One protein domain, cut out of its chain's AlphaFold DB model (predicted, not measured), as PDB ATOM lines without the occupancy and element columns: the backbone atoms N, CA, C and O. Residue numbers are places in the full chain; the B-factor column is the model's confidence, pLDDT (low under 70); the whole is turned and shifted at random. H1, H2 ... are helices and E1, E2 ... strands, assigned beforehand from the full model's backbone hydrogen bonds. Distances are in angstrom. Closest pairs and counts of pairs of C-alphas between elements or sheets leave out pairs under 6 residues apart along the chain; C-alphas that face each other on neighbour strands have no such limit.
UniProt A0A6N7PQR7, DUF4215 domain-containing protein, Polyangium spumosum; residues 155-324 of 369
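This is residues 155 to 324 of the 369 residues of the protein "DUF4215 domain-containing protein" of Polyangium spumosum (UniProt A0A6N7PQR7). What does the backbone build? It is a sandwich of two twisted sheets face to face, one of E1, E2, E6, E8, E9, E11, E12 and E15, the other of E3, E4, E5, E7, E10, E13 and E14, with the short helix H1 over E5 on the second sheet's face away from the first. What is the make-up? The printed part has 170 residues and is mostly strand, with one named helix and 15 named strands, running E1, E2, E3, H1, then E4 to E15. Both sheets are branched, the first antiparallel and the second mixed. How large is it? It is compact, with a radius of gyration of the C-alphas of 14.7 A, and rounded, spanning 42 by 37 by 33 A.

How does the eight-strand sheet run? E6, residues 229 to 236, has E9, residues 261 to 268, on one side, with N 231 and O 266 at 3.0 A, and on the other side E11, residues 286 to 291, with N 236 and O 289 at 2.8 A, and E12, residues 294 to 296, with N 230 and O 296 at 3.0 A. E8, residues 254 to 258, forms a hairpin with E9, with N 255 and O 263 at 3.0 A. E15, residues 319 to 323, is the neighbour of E11, with N 288 and O 321 at 2.9 A, and of E1, residues 155 to 158, with N 157 and O 320 at 2.8 A; E1 forms a hairpin with E2, residues 161 to 164, with N 156 and O 163 at 2.8 A. And the seven-strand sheet? E4, residues 194 to 202, has E3, residues 168 to 170, and E13, residues 300 to 304, parallel on one side, with N 168 and O 199 at 2.8 A and N 195 and O 300 at 2.9 A, and E5, residues 209 to 215, antiparallel on the other, with N 196 and O 214 at 2.8 A. E10, residues 273 to 280, has E5 on one side, with N 211 and O 277 at 2.9 A, and E7, residues 243 to 247, on the other side, with N 245 and O 276 at 2.8 A, both antiparallel to it; E14, residues 310 to 312, forms a hairpin with E13, with N 303 and O 311 at 2.8 A. Where is the helix? H1, residues 174 to 178, is on this sheet over E5 at a height of 6.9 A, the closest C-alphas of H1 and E5 being those of Leu 174 and Gly 210, 7.3 A apart; its O i to N i+4 pair is within hydrogen-bond range. E3, H1 and E4 make a strand-helix-strand unit, two parallel neighbour strands with a helix between, its crossover right-handed.

Where do the strands begin and end? E1 begins at C-alpha 155, (142.907, 116.187, 99.227), and E15 ends at C-alpha 323, (146.186, 115.005, 104.823). Which are long? E4 measures 24.5 A from first to last C-alpha, E6 and E9 23.0 A each, E10 21.6 A and E5 20.2 A.

Is anything missing? The printed part has no cut. Which links are long? Those of residues 179 to 193 and 216 to 228. Where is confidence low? The model's pLDDT is under 70 at residues 180 to 183 and 249 to 251.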
ATOM      1  N   LEU A 155     144.047 115.573  99.892       92.94
ATOM      2  CA  LEU A 155     142.907 116.187  99.227       92.94
ATOM      3  C   LEU A 155     143.124 117.696  99.099       92.94
ATOM      4  O   LEU A 155     143.408 118.382 100.082       92.94
ATOM      5  N   LEU A 156     142.946 118.210  97.886       96.44
ATOM      6  CA  LEU A 156     142.898 119.633  97.578       96.44
ATOM      7  C   LEU A 156     141.442 120.093  97.509       96.44
ATOM      8  O   LEU A 156     140.645 119.554  96.737       96.44
ATOM      9  N   LEU A 157     141.116 121.118  98.292       97.81
ATOM     10  CA  LEU A 157     139.786 121.702  98.393       97.81
ATOM     11  C   LEU A 157     139.823 123.204  98.088       97.81
ATOM     12  O   LEU A 157     140.639 123.932  98.653       97.81
ATOM     13  N   GLN A 158     138.899 123.691  97.257       97.88
ATOM     14  CA  GLN A 158     138.664 125.128  97.067       97.88
ATOM     15  C   GLN A 158     137.261 125.395  96.504       97.88
ATOM     16  O   GLN A 158     136.979 125.153  95.329       97.88
ATOM     17  N   GLY A 159     136.350 125.904  97.335       94.25
ATOM     18  CA  GLY A 159     134.954 126.091  96.931       94.25
ATOM     19  C   GLY A 159     134.312 124.761  96.512       94.25
ATOM     20  O   GLY A 159     134.131 123.882  97.347       94.25
ATOM     21  N   ALA A 160     133.972 124.621  95.227       93.44
ATOM     22  CA  ALA A 160     133.436 123.381  94.653       93.44
ATOM     23  C   ALA A 160     134.520 122.395  94.166       93.44
ATOM     24  O   ALA A 160     134.194 121.267  93.798       93.44
ATOM     25  N   LEU A 161     135.793 122.805  94.131       94.25
ATOM     26  CA  LEU A 161     136.909 121.923  93.802       94.25
ATOM     27  C   LEU A 161     137.167 120.976  94.979       94.25
ATOM     28  O   LEU A 161     137.436 121.440  96.086       94.25
ATOM     29  N   ALA A 162     137.123 119.670  94.720       94.06
ATOM     30  CA  ALA A 162     137.596 118.626  95.623       94.06
ATOM     31  C   ALA A 162     138.319 117.555  94.798       94.06
ATOM     32  O   ALA A 162     137.699 116.911  93.948       94.06
ATOM     33  N   ARG A 163     139.635 117.415  94.983       90.94
ATOM     34  CA  ARG A 163     140.485 116.538  94.163       90.94
ATOM     35  C   ARG A 163     141.508 115.791  95.019       90.94
ATOM     36  O   ARG A 163     142.216 116.454  95.779       90.94
ATOM     37  N   PRO A 164     141.614 114.455  94.902       89.00
ATOM     38  CA  PRO A 164     142.803 113.737  95.348       89.00
ATOM     39  C   PRO A 164     144.033 114.312  94.645       89.00
ATOM     40  O   PRO A 164     143.943 114.660  93.466       89.00
ATOM     41  N   VAL A 165     145.148 114.442  95.359       89.25
ATOM     42  CA  VAL A 165     146.386 114.992  94.792       89.25
ATOM     43  C   VAL A 165     147.596 114.143  95.149       89.25
ATOM     44  O   VAL A 165     147.725 113.645  96.268       89.25
ATOM     45  N   LEU A 166     148.505 114.007  94.190       87.88
ATOM     46  CA  LEU A 166     149.765 113.295  94.331       87.88
ATOM     47  C   LEU A 166     150.901 114.290  94.606       87.88
ATOM     48  O   LEU A 166     150.999 115.318  93.929       87.88
ATOM     49  N   PRO A 167     151.803 114.005  95.561       92.00
ATOM     50  CA  PRO A 167     153.047 114.749  95.686       92.00
ATOM     51  C   PRO A 167     153.956 114.526  94.477       92.00
ATOM     52  O   PRO A 167     154.032 113.433  93.922       92.00
ATOM     53  N   ILE A 168     154.733 115.546  94.132       91.56
ATOM     54  CA  ILE A 168     155.862 115.418  93.217       91.56
ATOM     55  C   ILE A 168     156.996 114.709  93.957       91.56
ATOM     56  O   ILE A 168     157.406 115.136  95.038       91.56
ATOM     57  N   THR A 169     157.523 113.634  93.381       88.69
ATOM     58  CA  THR A 169     158.507 112.765  94.034       88.69
ATOM     59  C   THR A 169     159.866 112.831  93.343       88.69
ATOM     60  O   THR A 169     159.990 112.779  92.111       88.69
ATOM     61  N   ARG A 170     160.932 112.930  94.144       89.31
ATOM     62  CA  ARG A 170     162.324 112.818  93.681       89.31
ATOM     63  C   ARG A 170     163.187 112.156  94.763       89.31
ATOM     64  O   ARG A 170     162.914 112.329  95.949       89.31
ATOM     65  N   PRO A 171     164.262 111.438  94.396       87.94
ATOM     66  CA  PRO A 171     165.198 110.848  95.354       87.94
ATOM     67  C   PRO A 171     166.230 111.879  95.845       87.94
ATOM     68  O   PRO A 171     167.438 111.658  95.744       87.94
ATOM     69  N   MET A 172     165.768 113.043  96.308       90.31
ATOM     70  CA  MET A 172     166.624 114.089  96.868       90.31
ATOM     71  C   MET A 172     165.868 115.008  97.839       90.31
ATOM     72  O   MET A 172     164.656 115.199  97.690       90.31
ATOM     73  N   PRO A 173     166.576 115.668  98.774       91.56
ATOM     74  CA  PRO A 173     165.968 116.640  99.672       91.56
ATOM     75  C   PRO A 173     165.332 117.812  98.924       91.56
ATOM     76  O   PRO A 173     165.860 118.283  97.916       91.56
ATOM     77  N   LEU A 174     164.248 118.351  99.486       91.88
ATOM     78  CA  LEU A 174     163.521 119.499  98.934       91.88
ATOM     79  C   LEU A 174     164.425 120.711  98.662       91.88
ATOM     80  O   LEU A 174     164.304 121.358  97.629       91.88
ATOM     81  N   VAL A 175     165.380 120.976  99.554       90.19
ATOM     82  CA  VAL A 175     166.360 122.064  99.394       90.19
ATOM     83  C   VAL A 175     167.265 121.881  98.172       90.19
ATOM     84  O   VAL A 175     167.700 122.858  97.573       90.19
ATOM     85  N   SER A 176     167.554 120.634  97.791       90.81
ATOM     86  CA  SER A 176     168.337 120.322  96.593       90.81
ATOM     87  C   SER A 176     167.482 120.395  95.336       90.81
ATOM     88  O   SER A 176     167.971 120.856  94.315       90.81
ATOM     89  N   PHE A 177     166.215 119.980  95.416       90.94
ATOM     90  CA  PHE A 177     165.269 120.102  94.309       90.94
ATOM     91  C   PHE A 177     164.950 121.560  93.960       90.94
ATOM     92  O   PHE A 177     164.875 121.895  92.784       90.94
ATOM     93  N   TYR A 178     164.793 122.423  94.967       88.81
ATOM     94  CA  TYR A 178     164.590 123.858  94.751       88.81
ATOM     95  C   TYR A 178     165.850 124.552  94.198       88.81
ATOM     96  O   TYR A 178     165.736 125.583  93.548       88.81
ATOM     97  N   ASP A 179     167.027 123.960  94.428       84.06
ATOM     98  CA  ASP A 179     168.355 124.552  94.239       84.06
ATOM     99  C   ASP A 179     168.631 125.741  95.176       84.06
ATOM    100  O   ASP A 179     168.748 126.889  94.761       84.06
ATOM    101  N   TYR A 180     168.798 125.453  96.473       66.38
ATOM    102  CA  TYR A 180     169.112 126.446  97.517       66.38
ATOM    103  C   TYR A 180     170.371 127.308  97.237       66.38
ATOM    104  O   TYR A 180     170.637 128.273  97.949       66.38
ATOM    105  N   GLY A 181     171.200 126.947  96.249       62.72
ATOM    106  CA  GLY A 181     172.350 127.749  95.827       62.72
ATOM    107  C   GLY A 181     171.999 128.921  94.905       62.72
ATOM    108  O   GLY A 181     172.864 129.770  94.677       62.72
ATOM    109  N   SER A 182     170.774 128.959  94.378       68.00
ATOM    110  CA  SER A 182     170.281 130.000  93.482       68.00
ATOM    111  C   SER A 182     169.496 131.077  94.238       68.00
ATOM    112  O   SER A 182     168.990 130.838  95.331       68.00
ATOM    113  N   ALA A 183     169.424 132.273  93.651       65.75
ATOM    114  CA  ALA A 183     168.546 133.365  94.094       65.75
ATOM    115  C   ALA A 183     167.194 133.348  93.345       65.75
ATOM    116  O   ALA A 183     166.539 134.384  93.231       65.75
ATOM    117  N   SER A 184     166.873 132.194  92.752       76.62
ATOM    118  CA  SER A 184     165.685 131.937  91.949       76.62
ATOM    119  C   SER A 184     165.319 130.456  92.065       76.62
ATOM    120  O   SER A 184     166.202 129.591  92.036       76.62
ATOM    121  N   ALA A 185     164.027 130.133  92.107       80.19
ATOM    122  CA  ALA A 185     163.575 128.744  92.028       80.19
ATOM    123  C   ALA A 185     163.971 128.076  90.690       80.19
ATOM    124  O   ALA A 185     163.816 128.650  89.605       80.19
ATOM    125  N   HIS A 186     164.465 126.835  90.756       83.50
ATOM    126  CA  HIS A 186     164.818 126.019  89.581       83.50
ATOM    127  C   HIS A 186     164.143 124.645  89.597       83.50
ATOM    128  O   HIS A 186     164.724 123.611  89.265       83.50
ATOM    129  N   THR A 187     162.870 124.644  89.965       87.50
ATOM    130  CA  THR A 187     162.035 123.448  90.084       87.50
ATOM    131  C   THR A 187     161.597 122.891  88.726       87.50
ATOM    132  O   THR A 187     161.211 121.724  88.629       87.50
ATOM    133  N   GLY A 188     161.647 123.709  87.670       90.06
ATOM    134  CA  GLY A 188     161.108 123.407  86.344       90.06
ATOM    135  C   GLY A 188     159.607 123.687  86.221       90.06
ATOM    136  O   GLY A 188     159.015 123.408  85.175       90.06
ATOM    137  N   PHE A 189     158.984 124.227  87.270       92.94
ATOM    138  CA  PHE A 189     157.570 124.593  87.294       92.94
ATOM    139  C   PHE A 189     157.337 126.099  87.157       92.94
ATOM    140  O   PHE A 189     156.190 126.516  86.998       92.94
ATOM    141  N   GLU A 190     158.391 126.902  87.141       92.94
ATOM    142  CA  GLU A 190     158.360 128.349  86.957       92.94
ATOM    143  C   GLU A 190     157.662 128.719  85.639       92.94
ATOM    144  O   GLU A 190     157.868 128.099  84.590       92.94
ATOM    145  N   GLU A 191     156.790 129.726  85.672       94.56
ATOM    146  CA  GLU A 191     156.074 130.172  84.480       94.56
ATOM    147  C   GLU A 191     155.677 131.645  84.579       94.56
ATOM    148  O   GLU A 191     155.267 132.139  85.629       94.56
ATOM    149  N   LEU A 192     155.756 132.343  83.443       95.19
ATOM    150  CA  LEU A 192     155.480 133.771  83.358       95.19
ATOM    151  C   LEU A 192     154.053 134.095  83.825       95.19
ATOM    152  O   LEU A 192     153.069 133.589  83.268       95.19
ATOM    153  N   GLY A 193     153.953 134.974  84.825       95.56
ATOM    154  CA  GLY A 193     152.688 135.433  85.393       95.56
ATOM    155  C   GLY A 193     151.897 134.351  86.134       95.56
ATOM    156  O   GLY A 193     150.692 134.518  86.333       95.56
ATOM    157  N   ALA A 194     152.525 133.242  86.528       96.81
ATOM    158  CA  ALA A 194     151.871 132.167  87.264       96.81
ATOM    159  C   ALA A 194     152.464 132.006  88.666       96.81
ATOM    160  O   ALA A 194     153.660 132.169  88.880       96.81
ATOM    161  N   SER A 195     151.612 131.645  89.617       97.62
ATOM    162  CA  SER A 195     152.019 131.083  90.897       97.62
ATOM    163  C   SER A 195     151.604 129.621  90.942       97.62
ATOM    164  O   SER A 195     150.489 129.289  90.534       97.62
ATOM    165  N   LYS A 196     152.481 128.750  91.436       97.69
ATOM    166  CA  LYS A 196     152.213 127.317  91.525       97.69
ATOM    167  C   LYS A 196     152.406 126.808  92.935       97.69
ATOM    168  O   LYS A 196     153.322 127.243  93.623       97.69
ATOM    169  N   LEU A 197     151.531 125.896  93.332       97.94
ATOM    170  CA  LEU A 197     151.513 125.248  94.634       97.94
ATOM    171  C   LEU A 197     151.542 123.731  94.435       97.94
ATOM    172  O   LEU A 197     150.810 123.216  93.590       97.94
ATOM    173  N   PHE A 198     152.372 123.013  95.183       97.75
ATOM    174  CA  PHE A 198     152.426 121.553  95.100       97.75
ATOM    175  C   PHE A 198     153.026 120.922  96.351       97.75
ATOM    176  O   PHE A 198     153.820 121.538  97.068       97.75
ATOM    177  N   LEU A 199     152.669 119.661  96.596       96.50
ATOM    178  CA  LEU A 199     153.371 118.826  97.565       96.50
ATOM    179  C   LEU A 199     154.630 118.244  96.931       96.50
ATOM    180  O   LEU A 199     154.620 117.825  95.776       96.50
ATOM    181  N   TYR A 200     155.700 118.174  97.712       95.12
ATOM    182  CA  TYR A 200     156.955 117.551  97.318       95.12
ATOM    183  C   TYR A 200     157.350 116.484  98.328       95.12
ATOM    184  O   TYR A 200     157.339 116.740  99.534       95.12
ATOM    185  N   ARG A 201     157.757 115.309  97.850       92.88
ATOM    186  CA  ARG A 201     158.199 114.199  98.691       92.88
ATOM    187  C   ARG A 201     159.598 113.733  98.310       92.88
ATOM    188  O   ARG A 201     159.843 113.313  97.178       92.88
ATOM    189  N   ASP A 202     160.488 113.756  99.294       91.62
ATOM    190  CA  ASP A 202     161.817 113.159  99.187       91.62
ATOM    191  C   ASP A 202     161.739 111.638  99.397       91.62
ATOM    192  O   ASP A 202     161.216 111.166 100.409       91.62
ATOM    193  N   LEU A 203     162.251 110.874  98.431       87.31
ATOM    194  CA  LEU A 203     162.307 109.408  98.473       87.31
ATOM    195  C   LEU A 203     163.605 108.857  99.079       87.31
ATOM    196  O   LEU A 203     163.756 107.641  99.214       87.31
ATOM    197  N   ALA A 204     164.565 109.715  99.432       85.69
ATOM    198  CA  ALA A 204     165.761 109.289 100.141       85.69
ATOM    199  C   ALA A 204     165.410 108.752 101.548       85.69
ATOM    200  O   ALA A 204     164.388 109.126 102.130       85.69
ATOM    201  N   PRO A 205     166.245 107.881 102.145       79.25
ATOM    202  CA  PRO A 205     166.031 107.418 103.514       79.25
ATOM    203  C   PRO A 205     165.933 108.588 104.505       79.25
ATOM    204  O   PRO A 205     166.877 109.363 104.648       79.25
ATOM    205  N   GLY A 206     164.800 108.694 105.206       82.62
ATOM    206  CA  GLY A 206     164.508 109.823 106.101       82.62
ATOM    207  C   GLY A 206     163.961 111.071 105.397       82.62
ATOM    208  O   GLY A 206     163.900 112.129 106.019       82.62
ATOM    209  N   GLY A 207     163.576 110.950 104.125       86.69
ATOM    210  CA  GLY A 207     162.963 112.011 103.340       86.69
ATOM    211  C   GLY A 207     161.666 112.532 103.958       86.69
ATOM    212  O   GLY A 207     160.918 111.804 104.616       86.69
ATOM    213  N   LEU A 208     161.421 113.824 103.763       92.00
ATOM    214  CA  LEU A 208     160.283 114.545 104.326       92.00
ATOM    215  C   LEU A 208     159.284 114.930 103.232       92.00
ATOM    216  O   LEU A 208     159.642 115.066 102.057       92.00
ATOM    217  N   LEU A 209     158.035 115.144 103.645       94.00
ATOM    218  CA  LEU A 209     157.023 115.809 102.834       94.00
ATOM    219  C   LEU A 209     157.106 117.322 103.069       94.00
ATOM    220  O   LEU A 209     157.258 117.790 104.204       94.00
ATOM    221  N   GLY A 210     156.988 118.081 101.989       95.94
ATOM    222  CA  GLY A 210     156.948 119.533 102.006       95.94
ATOM    223  C   GLY A 210     155.850 120.103 101.121       95.94
ATOM    224  O   GLY A 210     155.279 119.407 100.283       95.94
ATOM    225  N   LEU A 211     155.574 121.385 101.327       97.56
ATOM    226  CA  LEU A 211     154.669 122.196 100.522       97.56
ATOM    227  C   LEU A 211     155.490 123.317  99.896       97.56
ATOM    228  O   LEU A 211     156.184 124.049 100.604       97.56
ATOM    229  N   VAL A 212     155.414 123.433  98.578       96.69
ATOM    230  CA  VAL A 212     156.225 124.364  97.797       96.69
ATOM    231  C   VAL A 212     155.316 125.363  97.110       96.69
ATOM    232  O   VAL A 212     154.308 124.977  96.516       96.69
ATOM    233  N   THR A 213     155.697 126.635  97.171       96.12
ATOM    234  CA  THR A 213     155.124 127.699  96.352       96.12
ATOM    235  C   THR A 213     156.218 128.322  95.499       96.12
ATOM    236  O   THR A 213     157.308 128.601  95.996       96.12
ATOM    237  N   VAL A 214     155.930 128.531  94.218       95.12
ATOM    238  CA  VAL A 214     156.815 129.233  93.278       95.12
ATOM    239  C   VAL A 214     156.026 130.285  92.509       95.12
ATOM    240  O   VAL A 214     154.834 130.109  92.227       95.12
ATOM    241  N   HIS A 215     156.679 131.392  92.184       94.81
ATOM    242  CA  HIS A 215     156.081 132.591  91.621       94.81
ATOM    243  C   HIS A 215     156.916 133.096  90.442       94.81
ATOM    244  O   HIS A 215     158.072 133.474  90.594       94.81
ATOM    245  N   GLY A 216     156.296 133.159  89.265       93.38
ATOM    246  CA  GLY A 216     156.923 133.699  88.063       93.38
ATOM    247  C   GLY A 216     157.997 132.794  87.462       93.38
ATOM    248  O   GLY A 216     158.031 131.588  87.705       93.38
ATOM    249  N   VAL A 217     158.813 133.398  86.599       92.38
ATOM    250  CA  VAL A 217     160.028 132.834  85.994       92.38
ATOM    251  C   VAL A 217     160.924 133.994  85.569       92.38
ATOM    252  O   VAL A 217     160.401 134.945  84.998       92.38
ATOM    253  N   ASP A 218     162.245 133.924  85.731       90.06
ATOM    254  CA  ASP A 218     163.141 135.023  85.324       90.06
ATOM    255  C   ASP A 218     162.898 135.399  83.856       90.06
ATOM    256  O   ASP A 218     162.524 136.521  83.512       90.06
ATOM    257  N   LYS A 219     163.054 134.397  82.984       90.38
ATOM    258  CA  LYS A 219     162.814 134.471  81.546       90.38
ATOM    259  C   LYS A 219     162.137 133.208  81.070       90.38
ATOM    260  O   LYS A 219     162.627 132.104  81.295       90.38
ATOM    261  N   ASN A 220     161.047 133.366  80.330       88.19
ATOM    262  CA  ASN A 220     160.437 132.228  79.657       88.19
ATOM    263  C   ASN A 220     161.248 131.804  78.413       88.19
ATOM    264  O   ASN A 220     162.197 132.465  77.987       88.19
ATOM    265  N   THR A 221     160.830 130.715  77.768       89.44
ATOM    266  CA  THR A 221     161.492 130.164  76.569       89.44
ATOM    267  C   THR A 221     161.500 131.107  75.360       89.44
ATOM    268  O   THR A 221     162.314 130.931  74.456       89.44
ATOM    269  N   SER A 222     160.628 132.120  75.338       92.44
ATOM    270  CA  SER A 222     160.605 133.177  74.317       92.44
ATOM    271  C   SER A 222     161.459 134.402  74.674       92.44
ATOM    272  O   SER A 222     161.532 135.347  73.890       92.44
ATOM    273  N   GLY A 223     162.117 134.388  75.838       91.38
ATOM    274  CA  GLY A 223     162.942 135.485  76.344       91.38
ATOM    275  C   GLY A 223     162.151 136.626  76.982       91.38
ATOM    276  O   GLY A 223     162.724 137.690  77.205       91.38
ATOM    277  N   GLN A 224     160.857 136.437  77.257       92.12
ATOM    278  CA  GLN A 224     160.067 137.422  77.993       92.12
ATOM    279  C   GLN A 224     160.403 137.354  79.479       92.12
ATOM    280  O   GLN A 224     160.409 136.268  80.059       92.12
ATOM    281  N   GLU A 225     160.654 138.524  80.051       93.44
ATOM    282  CA  GLU A 225     160.980 138.717  81.460       93.44
ATOM    283  C   GLU A 225     159.705 138.806  82.301       93.44
ATOM    284  O   GLU A 225     158.695 139.364  81.849       93.44
ATOM    285  N   GLN A 226     159.750 138.271  83.520       93.50
ATOM    286  CA  GLN A 226     158.675 138.449  84.493       93.50
ATOM    287  C   GLN A 226     158.488 139.934  84.813       93.50
ATOM    288  O   GLN A 226     159.442 140.578  85.246       93.50
ATOM    289  N   PRO A 227     157.279 140.499  84.609       93.44
ATOM    290  CA  PRO A 227     157.013 141.877  84.997       93.44
ATOM    291  C   PRO A 227     157.075 142.036  86.521       93.44
ATOM    292  O   PRO A 227     156.862 141.045  87.233       93.44
ATOM    293  N   PRO A 228     157.222 143.280  87.022       95.44
ATOM    294  CA  PRO A 228     157.192 143.558  88.448       95.44
ATOM    295  C   PRO A 228     155.962 142.936  89.099       95.44
ATOM    296  O   PRO A 228     154.823 143.180  88.677       95.44
ATOM    297  N   ALA A 229     156.199 142.135  90.125       95.50
ATOM    298  CA  ALA A 229     155.203 141.332  90.794       95.50
ATOM    299  C   ALA A 229     155.291 141.509  92.307       95.50
ATOM    300  O   ALA A 229     156.338 141.826  92.870       95.50
ATOM    301  N   ARG A 230     154.142 141.322  92.958       95.88
ATOM    302  CA  ARG A 230     154.034 141.360  94.410       95.88
ATOM    303  C   ARG A 230     153.037 140.317  94.878       95.88
ATOM    304  O   ARG A 230     151.865 140.354  94.479       95.88
ATOM    305  N   VAL A 231     153.500 139.413  95.728       96.44
ATOM    306  CA  VAL A 231     152.706 138.314  96.276       96.44
ATOM    307  C   VAL A 231     152.799 138.351  97.791       96.44
ATOM    308  O   VAL A 231     153.878 138.462  98.349       96.44
ATOM    309  N   GLN A 232     151.657 138.247  98.456       96.50
ATOM    310  CA  GLN A 232     151.571 138.076  99.896       96.50
ATOM    311  C   GLN A 232     150.697 136.855 100.174       96.50
ATOM    312  O   GLN A 232     149.503 136.884  99.893       96.50
ATOM    313  N   MET A 233     151.273 135.775 100.691       97.62
ATOM    314  CA  MET A 233     150.562 134.506 100.881       97.62
ATOM    315  C   MET A 233     150.664 134.045 102.330       97.62
ATOM    316  O   MET A 233     151.735 134.090 102.930       97.62
ATOM    317  N   GLY A 234     149.544 133.603 102.895       97.88
ATOM    318  CA  GLY A 234     149.488 133.038 104.241       97.88
ATOM    319  C   GLY A 234     149.350 131.522 104.205       97.88
ATOM    320  O   GLY A 234     148.622 130.990 103.372       97.88
ATOM    321  N   PHE A 235     149.998 130.839 105.142       98.50
ATOM    322  CA  PHE A 235     149.885 129.400 105.357       98.50
ATOM    323  C   PHE A 235     149.469 129.181 106.806       98.50
ATOM    324  O   PHE A 235     150.201 129.552 107.722       98.50
ATOM    325  N   LEU A 236     148.282 128.627 107.022       98.44
ATOM    326  CA  LEU A 236     147.658 128.510 108.336       98.44
ATOM    327  C   LEU A 236     147.391 127.041 108.666       98.44
ATOM    328  O   LEU A 236     147.051 126.264 107.778       98.44
ATOM    329  N   GLY A 237     147.494 126.673 109.944       97.69
ATOM    330  CA  GLY A 237     147.237 125.302 110.398       97.69
ATOM    331  C   GLY A 237     148.412 124.347 110.173       97.69
ATOM    332  O   GLY A 237     148.213 123.139 110.069       97.69
ATOM    333  N   LEU A 238     149.635 124.876 110.091       97.81
ATOM    334  CA  LEU A 238     150.832 124.061 109.910       97.81
ATOM    335  C   LEU A 238     150.975 123.054 111.067       97.81
ATOM    336  O   LEU A 238     150.846 123.440 112.233       97.81
ATOM    337  N   PRO A 239     151.226 121.767 110.768       96.19
ATOM    338  CA  PRO A 239     151.404 120.756 111.799       96.19
ATOM    339  C   PRO A 239     152.701 120.971 112.585       96.19
ATOM    340  O   PRO A 239     153.671 121.554 112.089       96.19
ATOM    341  N   GLU A 240     152.738 120.455 113.814       93.81
ATOM    342  CA  GLU A 240     153.937 120.501 114.650       93.81
ATOM    343  C   GLU A 240     155.131 119.839 113.942       93.81
ATOM    344  O   GLU A 240     154.997 118.800 113.298       93.81
ATOM    345  N   GLY A 241     156.308 120.457 114.065       92.12
ATOM    346  CA  GLY A 241     157.524 120.004 113.388       92.12
ATOM    347  C   GLY A 241     157.703 120.566 111.977       92.12
ATOM    348  O   GLY A 241     158.769 120.367 111.399       92.12
ATOM    349  N   THR A 242     156.727 121.318 111.452       96.81
ATOM    350  CA  THR A 242     156.893 122.060 110.195       96.81
ATOM    351  C   THR A 242     157.954 123.147 110.352       96.81
ATOM    352  O   THR A 242     157.964 123.897 111.330       96.81
ATOM    353  N   PHE A 243     158.836 123.267 109.366       94.88
ATOM    354  CA  PHE A 243     159.856 124.307 109.313       94.88
ATOM    355  C   PHE A 243     160.001 124.872 107.901       94.88
ATOM    356  O   PHE A 243     159.660 124.231 106.906       94.88
ATOM    357  N   VAL A 244     160.545 126.085 107.812       93.75
ATOM    358  CA  VAL A 244     160.922 126.688 106.532       93.75
ATOM    359  C   VAL A 244     162.175 125.995 106.011       93.75
ATOM    360  O   VAL A 244     163.240 126.098 106.620       93.75
ATOM    361  N   ALA A 245     162.040 125.272 104.905       91.56
ATOM    362  CA  ALA A 245     163.145 124.575 104.258       91.56
ATOM    363  C   ALA A 245     163.900 125.486 103.292       91.56
ATOM    364  O   ALA A 245     165.126 125.427 103.230       91.56
ATOM    365  N   VAL A 246     163.168 126.320 102.551       89.06
ATOM    366  CA  VAL A 246     163.729 127.238 101.559       89.06
ATOM    367  C   VAL A 246     163.045 128.592 101.671       89.06
ATOM    368  O   VAL A 246     161.825 128.656 101.824       89.06
ATOM    369  N   VAL A 247     163.851 129.646 101.582       86.38
ATOM    370  CA  VAL A 247     163.426 131.029 101.358       86.38
ATOM    371  C   VAL A 247     164.249 131.513 100.180       86.38
ATOM    372  O   VAL A 247     165.479 131.415 100.253       86.38
ATOM    373  N   ASP A 248     163.589 131.948  99.113       77.38
ATOM    374  CA  ASP A 248     164.286 132.561  97.989       77.38
ATOM    375  C   ASP A 248     164.878 133.922  98.396       77.38
ATOM    376  O   ASP A 248     164.394 134.546  99.336       77.38
ATOM    377  N   ASP A 249     166.004 134.272  97.770       69.81
ATOM    378  CA  ASP A 249     166.730 135.557  97.759       69.81
ATOM    379  C   ASP A 249     166.981 136.400  99.055       69.81
ATOM    380  O   ASP A 249     167.754 137.368  99.012       69.81
ATOM    381  N   GLY A 250     166.508 136.025 100.252       63.59
ATOM    382  CA  GLY A 250     166.805 136.792 101.468       63.59
ATOM    383  C   GLY A 250     166.089 136.385 102.760       63.59
ATOM    384  O   GLY A 250     165.046 135.744 102.791       63.59
ATOM    385  N   LYS A 251     166.644 136.798 103.912       59.12
ATOM    386  CA  LYS A 251     165.962 136.642 105.212       59.12
ATOM    387  C   LYS A 251     164.832 137.666 105.328       59.12
ATOM    388  O   LYS A 251     165.116 138.842 105.540       59.12
ATOM    389  N   GLY A 252     163.584 137.207 105.314       70.50
ATOM    390  CA  GLY A 252     162.420 138.022 105.681       70.50
ATOM    391  C   GLY A 252     161.242 137.931 104.720       70.50
ATOM    392  O   GLY A 252     160.157 138.352 105.104       70.50
ATOM    393  N   GLU A 253     161.438 137.359 103.534       86.06
ATOM    394  CA  GLU A 253     160.366 137.213 102.548       86.06
ATOM    395  C   GLU A 253     159.418 136.082 102.901       86.06
ATOM    396  O   GLU A 253     158.215 136.222 102.747       86.06
ATOM    397  N   PHE A 254     159.940 135.000 103.479       92.31
ATOM    398  CA  PHE A 254     159.133 133.912 104.003       92.31
ATOM    399  C   PHE A 254     159.579 133.524 105.409       92.31
ATOM    400  O   PHE A 254     160.766 133.322 105.683       92.31
ATOM    401  N   SER A 255     158.629 133.433 106.336       92.94
ATOM    402  CA  SER A 255     158.928 133.085 107.724       92.94
ATOM    403  C   SER A 255     157.747 132.440 108.439       92.94
ATOM    404  O   SER A 255     156.589 132.681 108.100       92.94
ATOM    405  N   LEU A 256     158.055 131.636 109.461       94.19
ATOM    406  CA  LEU A 256     157.068 131.247 110.465       94.19
ATOM    407  C   LEU A 256     156.774 132.455 111.353       94.19
ATOM    408  O   LEU A 256     157.699 133.050 111.912       94.19
ATOM    409  N   LEU A 257     155.497 132.794 111.501       93.19
ATOM    410  CA  LEU A 257     155.055 133.807 112.460       93.19
ATOM    411  C   LEU A 257     154.859 133.180 113.845       93.19
ATOM    412  O   LEU A 257     155.173 133.788 114.867       93.19
ATOM    413  N   ASP A 258     154.376 131.939 113.858       94.06
ATOM    414  CA  ASP A 258     154.230 131.075 115.021       94.06
ATOM    415  C   ASP A 258     154.359 129.594 114.579       94.06
ATOM    416  O   ASP A 258     154.525 129.327 113.387       94.06
ATOM    417  N   PRO A 259     154.331 128.604 115.495       93.25
ATOM    418  CA  PRO A 259     154.496 127.195 115.128       93.25
ATOM    419  C   PRO A 259     153.469 126.639 114.125       93.25
ATOM    420  O   PRO A 259     153.740 125.614 113.509       93.25
ATOM    421  N   ALA A 260     152.307 127.278 113.977       96.56
ATOM    422  CA  ALA A 260     151.207 126.838 113.125       96.56
ATOM    423  C   ALA A 260     150.943 127.779 111.936       96.56
ATOM    424  O   ALA A 260     150.029 127.514 111.147       96.56
ATOM    425  N   THR A 261     151.694 128.875 111.789       97.75
ATOM    426  CA  THR A 261     151.478 129.843 110.710       97.75
ATOM    427  C   THR A 261     152.780 130.299 110.056       97.75
ATOM    428  O   THR A 261     153.771 130.604 110.722       97.75
ATOM    429  N   ALA A 262     152.768 130.382 108.726       97.31
ATOM    430  CA  ALA A 262     153.818 131.011 107.934       97.31
ATOM    431  C   ALA A 262     153.236 132.099 107.037       97.31
ATOM    432  O   ALA A 262     152.065 132.057 106.650       97.31
ATOM    433  N   GLN A 263     154.071 133.063 106.677       96.44
ATOM    434  CA  GLN A 263     153.709 134.121 105.750       96.44
ATOM    435  C   GLN A 263     154.847 134.388 104.775       96.44
ATOM    436  O   GLN A 263     156.010 134.448 105.177       96.44
ATOM    437  N   GLY A 264     154.462 134.569 103.514       95.00
ATOM    438  CA  GLY A 264     155.285 135.104 102.443       95.00
ATOM    439  C   GLY A 264     154.900 136.536 102.078       95.00
ATOM    440  O   GLY A 264     153.707 136.850 102.030       95.00
ATOM    441  N   ASP A 265     155.883 137.391 101.818       94.88
ATOM    442  CA  ASP A 265     155.759 138.725 101.219       94.88
ATOM    443  C   ASP A 265     156.930 138.918 100.251       94.88
ATOM    444  O   ASP A 265     158.052 139.210 100.658       94.88
ATOM    445  N   TRP A 266     156.633 138.717  98.973       93.25
ATOM    446  CA  TRP A 266     157.582 138.627  97.872       93.25
ATOM    447  C   TRP A 266     157.405 139.806  96.930       93.25
ATOM    448  O   TRP A 266     156.272 140.150  96.557       93.25
ATOM    449  N   THR A 267     158.509 140.438  96.538       92.81
ATOM    450  CA  THR A 267     158.518 141.553  95.580       92.81
ATOM    451  C   THR A 267     159.668 141.384  94.597       92.81
ATOM    452  O   THR A 267     160.813 141.675  94.922       92.81
ATOM    453  N   PHE A 268     159.342 141.006  93.364       90.81
ATOM    454  CA  PHE A 268     160.324 140.592  92.365       90.81
ATOM    455  C   PHE A 268     160.037 141.200  90.985       90.81
ATOM    456  O   PHE A 268     158.901 141.544  90.652       90.81
ATOM    457  N   ASP A 269     161.087 141.364  90.183       90.88
ATOM    458  CA  ASP A 269     161.055 141.893  88.815       90.88
ATOM    459  C   ASP A 269     162.181 141.233  88.014       90.88
ATOM    460  O   ASP A 269     163.323 141.215  88.478       90.88
ATOM    461  N   ASN A 270     161.867 140.674  86.841       88.94
ATOM    462  CA  ASN A 270     162.801 139.865  86.046       88.94
ATOM    463  C   ASN A 270     163.486 138.749  86.868       88.94
ATOM    464  O   ASN A 270     164.666 138.458  86.678       88.94
ATOM    465  N   ASN A 271     162.745 138.163  87.811       87.62
ATOM    466  CA  ASN A 271     163.188 137.064  88.661       87.62
ATOM    467  C   ASN A 271     162.019 136.104  88.929       87.62
ATOM    468  O   ASN A 271     160.853 136.407  88.647       87.62
ATOM    469  N   THR A 272     162.363 134.958  89.486       89.25
ATOM    470  CA  THR A 272     161.487 133.988  90.126       89.25
ATOM    471  C   THR A 272     161.578 134.180  91.624       89.25
ATOM    472  O   THR A 272     162.612 134.597  92.133       89.25
ATOM    473  N   ASP A 273     160.500 133.847  92.315       90.06
ATOM    474  CA  ASP A 273     160.469 133.878  93.765       90.06
ATOM    475  C   ASP A 273     159.670 132.690  94.308       90.06
ATOM    476  O   ASP A 273     158.932 132.023  93.572       90.06
ATOM    477  N   GLY A 274     159.776 132.405  95.596       91.88
ATOM    478  CA  GLY A 274     159.066 131.308  96.220       91.88
ATOM    479  C   GLY A 274     159.610 130.912  97.579       91.88
ATOM    480  O   GLY A 274     160.473 131.542  98.191       91.88
ATOM    481  N   ALA A 275     159.043 129.831  98.092       92.88
ATOM    482  CA  ALA A 275     159.504 129.224  99.322       92.88
ATOM    483  C   ALA A 275     159.017 127.787  99.429       92.88
ATOM    484  O   ALA A 275     158.101 127.337  98.732       92.88
ATOM    485  N   ALA A 276     159.606 127.076 100.381       93.94
ATOM    486  CA  ALA A 276     159.189 125.729 100.698       93.94
ATOM    487  C   ALA A 276     159.127 125.505 102.208       93.94
ATOM    488  O   ALA A 276     160.078 125.787 102.943       93.94
ATOM    489  N   LEU A 277     158.016 124.931 102.656       95.88
ATOM    490  CA  LEU A 277     157.871 124.333 103.978       95.88
ATOM    491  C   LEU A 277     158.213 122.846 103.885       95.88
ATOM    492  O   LEU A 277     157.899 122.194 102.891       95.88
ATOM    493  N   SER A 278     158.830 122.295 104.924       95.81
ATOM    494  CA  SER A 278     159.101 120.861 105.050       95.81
ATOM    495  C   SER A 278     158.784 120.374 106.459       95.81
ATOM    496  O   SER A 278     158.498 121.171 107.354       95.81
ATOM    497  N   GLY A 279     158.813 119.058 106.651       94.75
ATOM    498  CA  GLY A 279     158.463 118.419 107.917       94.75
ATOM    499  C   GLY A 279     156.964 118.172 108.085       94.75
ATOM    500  O   GLY A 279     156.522 117.935 109.205       94.75
ATOM    501  N   LEU A 280     156.186 118.199 106.997       94.81
ATOM    502  CA  LEU A 280     154.777 117.815 107.044       94.81
ATOM    503  C   LEU A 280     154.677 116.308 107.354       94.81
ATOM    504  O   LEU A 280     155.276 115.502 106.635       94.81
ATOM    505  N   PRO A 281     153.949 115.886 108.404       90.50
ATOM    506  CA  PRO A 281     153.825 114.474 108.744       90.50
ATOM    507  C   PRO A 281     153.146 113.669 107.629       90.50
ATOM    508  O   PRO A 281     152.070 114.031 107.160       90.50
ATOM    509  N   SER A 282     153.759 112.563 107.214       84.56
ATOM    510  CA  SER A 282     153.182 111.626 106.247       84.56
ATOM    511  C   SER A 282     153.740 110.218 106.497       84.56
ATOM    512  O   SER A 282     154.871 109.946 106.086       84.56
ATOM    513  N   PRO A 283     152.985 109.312 107.150       81.50
ATOM    514  CA  PRO A 283     151.577 109.458 107.540       81.50
ATOM    515  C   PRO A 283     151.327 110.521 108.623       81.50
ATOM    516  O   PRO A 283     152.182 110.771 109.471       81.50
ATOM    517  N   GLY A 284     150.141 111.131 108.606       84.25
ATOM    518  CA  GLY A 284     149.696 112.089 109.620       84.25
ATOM    519  C   GLY A 284     148.449 112.857 109.185       84.25
ATOM    520  O   GLY A 284     148.231 113.053 107.994       84.25
ATOM    521  N   ALA A 285     147.619 113.267 110.150       89.62
ATOM    522  CA  ALA A 285     146.423 114.067 109.886       89.62
ATOM    523  C   ALA A 285     146.728 115.550 110.094       89.62
ATOM    524  O   ALA A 285     147.146 115.946 111.183       89.62
ATOM    525  N   TRP A 286     146.484 116.367 109.076       94.69
ATOM    526  CA  TRP A 286     146.624 117.817 109.176       94.69
ATOM    527  C   TRP A 286     145.820 118.525 108.091       94.69
ATOM    528  O   TRP A 286     145.430 117.935 107.084       94.69
ATOM    529  N   VAL A 287     145.563 119.810 108.319       96.94
ATOM    530  CA  VAL A 287     144.868 120.688 107.380       96.94
ATOM    531  C   VAL A 287     145.664 121.976 107.277       96.94
ATOM    532  O   VAL A 287     145.828 122.664 108.279       96.94
ATOM    533  N   VAL A 288     146.127 122.300 106.073       98.44
ATOM    534  CA  VAL A 288     146.815 123.560 105.788       98.44
ATOM    535  C   VAL A 288     145.938 124.413 104.886       98.44
ATOM    536  O   VAL A 288     145.573 124.001 103.785       98.44
ATOM    537  N   ASP A 289     145.621 125.613 105.357       98.69
ATOM    538  CA  ASP A 289     144.927 126.641 104.591       98.69
ATOM    539  C   ASP A 289     145.950 127.594 103.970       98.69
ATOM    540  O   ASP A 289     146.728 128.237 104.675       98.69
ATOM    541  N   VAL A 290     145.930 127.705 102.643       98.56
ATOM    542  CA  VAL A 290     146.770 128.616 101.864       98.56
ATOM    543  C   VAL A 290     145.919 129.793 101.413       98.56
ATOM    544  O   VAL A 290     145.046 129.671 100.550       98.56
ATOM    545  N   VAL A 291     146.156 130.940 102.039       98.44
ATOM    546  CA  VAL A 291     145.445 132.194 101.791       98.44
ATOM    547  C   VAL A 291     146.191 132.967 100.702       98.44
ATOM    548  O   VAL A 291     147.303 133.436 100.963       98.44
ATOM    549  N   PRO A 292     145.622 133.115  99.492       97.94
ATOM    550  CA  PRO A 292     146.301 133.803  98.405       97.94
ATOM    551  C   PRO A 292     146.285 135.324  98.591       97.94
ATOM    552  O   PRO A 292     145.337 135.900  99.126       97.94
ATOM    553  N   GLY A 293     147.296 135.989  98.037       97.50
ATOM    554  CA  GLY A 293     147.324 137.442  97.893       97.50
ATOM    555  C   GLY A 293     148.196 137.844  96.714       97.50
ATOM    556  O   GLY A 293     149.397 138.052  96.834       97.50
ATOM    557  N   PHE A 294     147.579 137.957  95.543       97.31
ATOM    558  CA  PHE A 294     148.262 138.322  94.301       97.31
ATOM    559  C   PHE A 294     148.044 139.804  94.010       97.31
ATOM    560  O   PHE A 294     147.048 140.179  93.388       97.31
ATOM    561  N   LEU A 295     148.955 140.647  94.494       96.62
ATOM    562  CA  LEU A 295     148.814 142.104  94.457       96.62
ATOM    563  C   LEU A 295     149.241 142.694  93.109       96.62
ATOM    564  O   LEU A 295     148.675 143.697  92.674       96.62
ATOM    565  N   GLN A 296     150.221 142.078  92.443       97.12
ATOM    566  CA  GLN A 296     150.730 142.529  91.146       97.12
ATOM    567  C   GLN A 296     151.417 141.387  90.381       97.12
ATOM    568  O   GLN A 296     152.008 140.504  90.995       97.12
ATOM    569  N   GLY A 297     151.367 141.417  89.043       94.44
ATOM    570  CA  GLY A 297     152.229 140.617  88.154       94.44
ATOM    571  C   GLY A 297     151.888 139.128  88.017       94.44
ATOM    572  O   GLY A 297     152.327 138.498  87.058       94.44
ATOM    573  N   ILE A 298     151.074 138.576  88.921       96.75
ATOM    574  CA  ILE A 298     150.570 137.198  88.851       96.75
ATOM    575  C   ILE A 298     149.130 137.184  88.340       96.75
ATOM    576  O   ILE A 298     148.246 137.847  88.884       96.75
ATOM    577  N   GLU A 299     148.894 136.392  87.301       96.56
ATOM    578  CA  GLU A 299     147.618 136.271  86.600       96.56
ATOM    579  C   GLU A 299     146.951 134.910  86.810       96.56
ATOM    580  O   GLU A 299     145.719 134.840  86.830       96.56
ATOM    581  N   ARG A 300     147.746 133.854  87.015       97.38
ATOM    582  CA  ARG A 300     147.291 132.474  87.228       97.38
ATOM    583  C   ARG A 300     147.782 131.937  88.566       97.38
ATOM    584  O   ARG A 300     148.898 132.240  88.980       97.38
ATOM    585  N   TRP A 301     146.955 131.128  89.217       98.38
ATOM    586  CA  TRP A 301     147.347 130.329  90.371       98.38
ATOM    587  C   TRP A 301     146.920 128.889  90.125       98.38
ATOM    588  O   TRP A 301     145.781 128.649  89.726       98.38
ATOM    589  N   GLU A 302     147.845 127.951  90.273       98.25
ATOM    590  CA  GLU A 302     147.644 126.563  89.868       98.25
ATOM    591  C   GLU A 302     148.203 125.612  90.925       98.25
ATOM    592  O   GLU A 302     149.276 125.839  91.484       98.25
ATOM    593  N   TRP A 303     147.497 124.514  91.163       98.06
ATOM    594  CA  TRP A 303     148.071 123.343  91.801       98.06
ATOM    595  C   TRP A 303     148.756 122.471  90.753       98.06
ATOM    596  O   TRP A 303     148.157 122.185  89.713       98.06
ATOM    597  N   VAL A 304     149.980 122.025  91.029       97.38
ATOM    598  CA  VAL A 304     150.694 121.056  90.187       97.38
ATOM    599  C   VAL A 304     150.630 119.692  90.854       97.38
ATOM    600  O   VAL A 304     151.161 119.496  91.945       97.38
ATOM    601  N   ASP A 305     149.966 118.756  90.192       93.06
ATOM    602  CA  ASP A 305     149.844 117.386  90.662       93.06
ATOM    603  C   ASP A 305     151.086 116.552  90.315       93.06
ATOM    604  O   ASP A 305     151.751 116.797  89.306       93.06
ATOM    605  N   GLY A 306     151.384 115.534  91.125       87.25
ATOM    606  CA  GLY A 306     152.459 114.570  90.878       87.25
ATOM    607  C   GLY A 306     152.340 113.835  89.537       87.25
ATOM    608  O   GLY A 306     153.362 113.481  88.951       87.25
ATOM    609  N   SER A 307     151.124 113.682  89.001       83.25
ATOM    610  CA  SER A 307     150.873 113.167  87.644       83.25
ATOM    611  C   SER A 307     151.282 114.130  86.517       83.25
ATOM    612  O   SER A 307     151.356 113.736  85.352       83.25
ATOM    613  N   GLY A 308     151.537 115.401  86.839       86.25
ATOM    614  CA  GLY A 308     151.777 116.487  85.890       86.25
ATOM    615  C   GLY A 308     150.524 117.278  85.499       86.25
ATOM    616  O   GLY A 308     150.644 118.280  84.788       86.25
ATOM    617  N   GLU A 309     149.331 116.880  85.956       91.31
ATOM    618  CA  GLU A 309     148.107 117.664  85.769       91.31
ATOM    619  C   GLU A 309     148.193 119.009  86.513       91.31
ATOM    620  O   GLU A 309     148.649 119.093  87.655       91.31
ATOM    621  N   LYS A 310     147.724 120.082  85.868       94.88
ATOM    622  CA  LYS A 310     147.604 121.409  86.484       94.88
ATOM    623  C   LYS A 310     146.141 121.709  86.781       94.88
ATOM    624  O   LYS A 310     145.323 121.764  85.864       94.88
ATOM    625  N   ASN A 311     145.827 121.970  88.044       95.25
ATOM    626  CA  ASN A 311     144.487 122.356  88.478       95.25
ATOM    627  C   ASN A 311     144.447 123.866  88.737       95.25
ATOM    628  O   ASN A 311     145.205 124.378  89.556       95.25
ATOM    629  N   VAL A 312     143.564 124.591  88.047       96.88
ATOM    630  CA  VAL A 312     143.427 126.047  88.218       96.88
ATOM    631  C   VAL A 312     142.775 126.360  89.564       96.88
ATOM    632  O   VAL A 312     141.717 125.817  89.880       96.88
ATOM    633  N   LEU A 313     143.389 127.270  90.319       98.12
ATOM    634  CA  LEU A 313     142.909 127.756  91.607       98.12
ATOM    635  C   LEU A 313     142.349 129.178  91.487       98.12
ATOM    636  O   LEU A 313     142.854 130.026  90.745       98.12
ATOM    637  N   ASP A 314     141.313 129.464  92.266       97.56
ATOM    638  CA  ASP A 314     140.773 130.806  92.433       97.56
ATOM    639  C   ASP A 314     141.752 131.669  93.239       97.56
ATOM    640  O   ASP A 314     142.072 131.387  94.392       97.56
ATOM    641  N   ARG A 315     142.202 132.768  92.634       97.19
ATOM    642  CA  ARG A 315     143.205 133.694  93.182       97.19
ATOM    643  C   ARG A 315     142.750 134.524  94.385       97.19
ATOM    644  O   ARG A 315     143.548 135.287  94.924       97.19
ATOM    645  N   THR A 316     141.480 134.447  94.753       96.50
ATOM    646  CA  THR A 316     140.848 135.289  95.776       96.50
ATOM    647  C   THR A 316     140.329 134.493  96.967       96.50
ATOM    648  O   THR A 316     139.962 135.091  97.978       96.50
ATOM    649  N   THR A 317     140.307 133.162  96.874       97.81
ATOM    650  CA  THR A 317     139.777 132.289  97.926       97.81
ATOM    651  C   THR A 317     140.833 131.317  98.432       97.81
ATOM    652  O   THR A 317     141.719 130.895  97.697       97.81
ATOM    653  N   THR A 318     140.738 130.950  99.706       98.44
ATOM    654  CA  THR A 318     141.669 130.018 100.350       98.44
ATOM    655  C   THR A 318     141.623 128.638  99.696       98.44
ATOM    656  O   THR A 318     140.547 128.053  99.572       98.44
ATOM    657  N   ALA A 319     142.790 128.104  99.330       98.50
ATOM    658  CA  ALA A 319     142.948 126.694  98.987       98.50
ATOM    659  C   ALA A 319     143.288 125.907 100.255       98.50
ATOM    660  O   ALA A 319     144.104 126.349 101.061       98.50
ATOM    661  N   ARG A 320     142.673 124.744 100.439       98.56
ATOM    662  CA  ARG A 320     142.860 123.894 101.615       98.56
ATOM    663  C   ARG A 320     143.455 122.558 101.200       98.56
ATOM    664  O   ARG A 320     142.880 121.866 100.365       98.56
ATOM    665  N   ILE A 321     144.569 122.188 101.821       97.25
ATOM    666  CA  ILE A 321     145.205 120.881 101.672       97.25
ATOM    667  C   ILE A 321     144.908 120.072 102.925       97.25
ATOM    668  O   ILE A 321     145.184 120.519 104.038       97.25
ATOM    669  N   VAL A 322     144.348 118.884 102.744       94.69
ATOM    670  CA  VAL A 322     144.021 117.961 103.830       94.69
ATOM    671  C   VAL A 322     144.865 116.709 103.668       94.69
ATOM    672  O   VAL A 322     144.793 116.073 102.622       94.69
ATOM    673  N   ALA A 323     145.620 116.341 104.699       92.12
ATOM    674  CA  ALA A 323     146.186 115.005 104.823       92.12
ATOM    675  C   ALA A 323     145.298 114.151 105.723       92.12
ATOM    676  O   ALA A 323     144.992 114.532 106.860       92.12
ATOM    677  N   LEU A 324     144.877 112.995 105.218       85.62
ATOM    678  CA  LEU A 324     144.035 112.060 105.954       85.62
ATOM    679  C   LEU A 324     144.940 111.086 106.721       85.62
ATOM    680  O   LEU A 324     145.590 110.218 106.152       85.62
TER     681      LEU A 324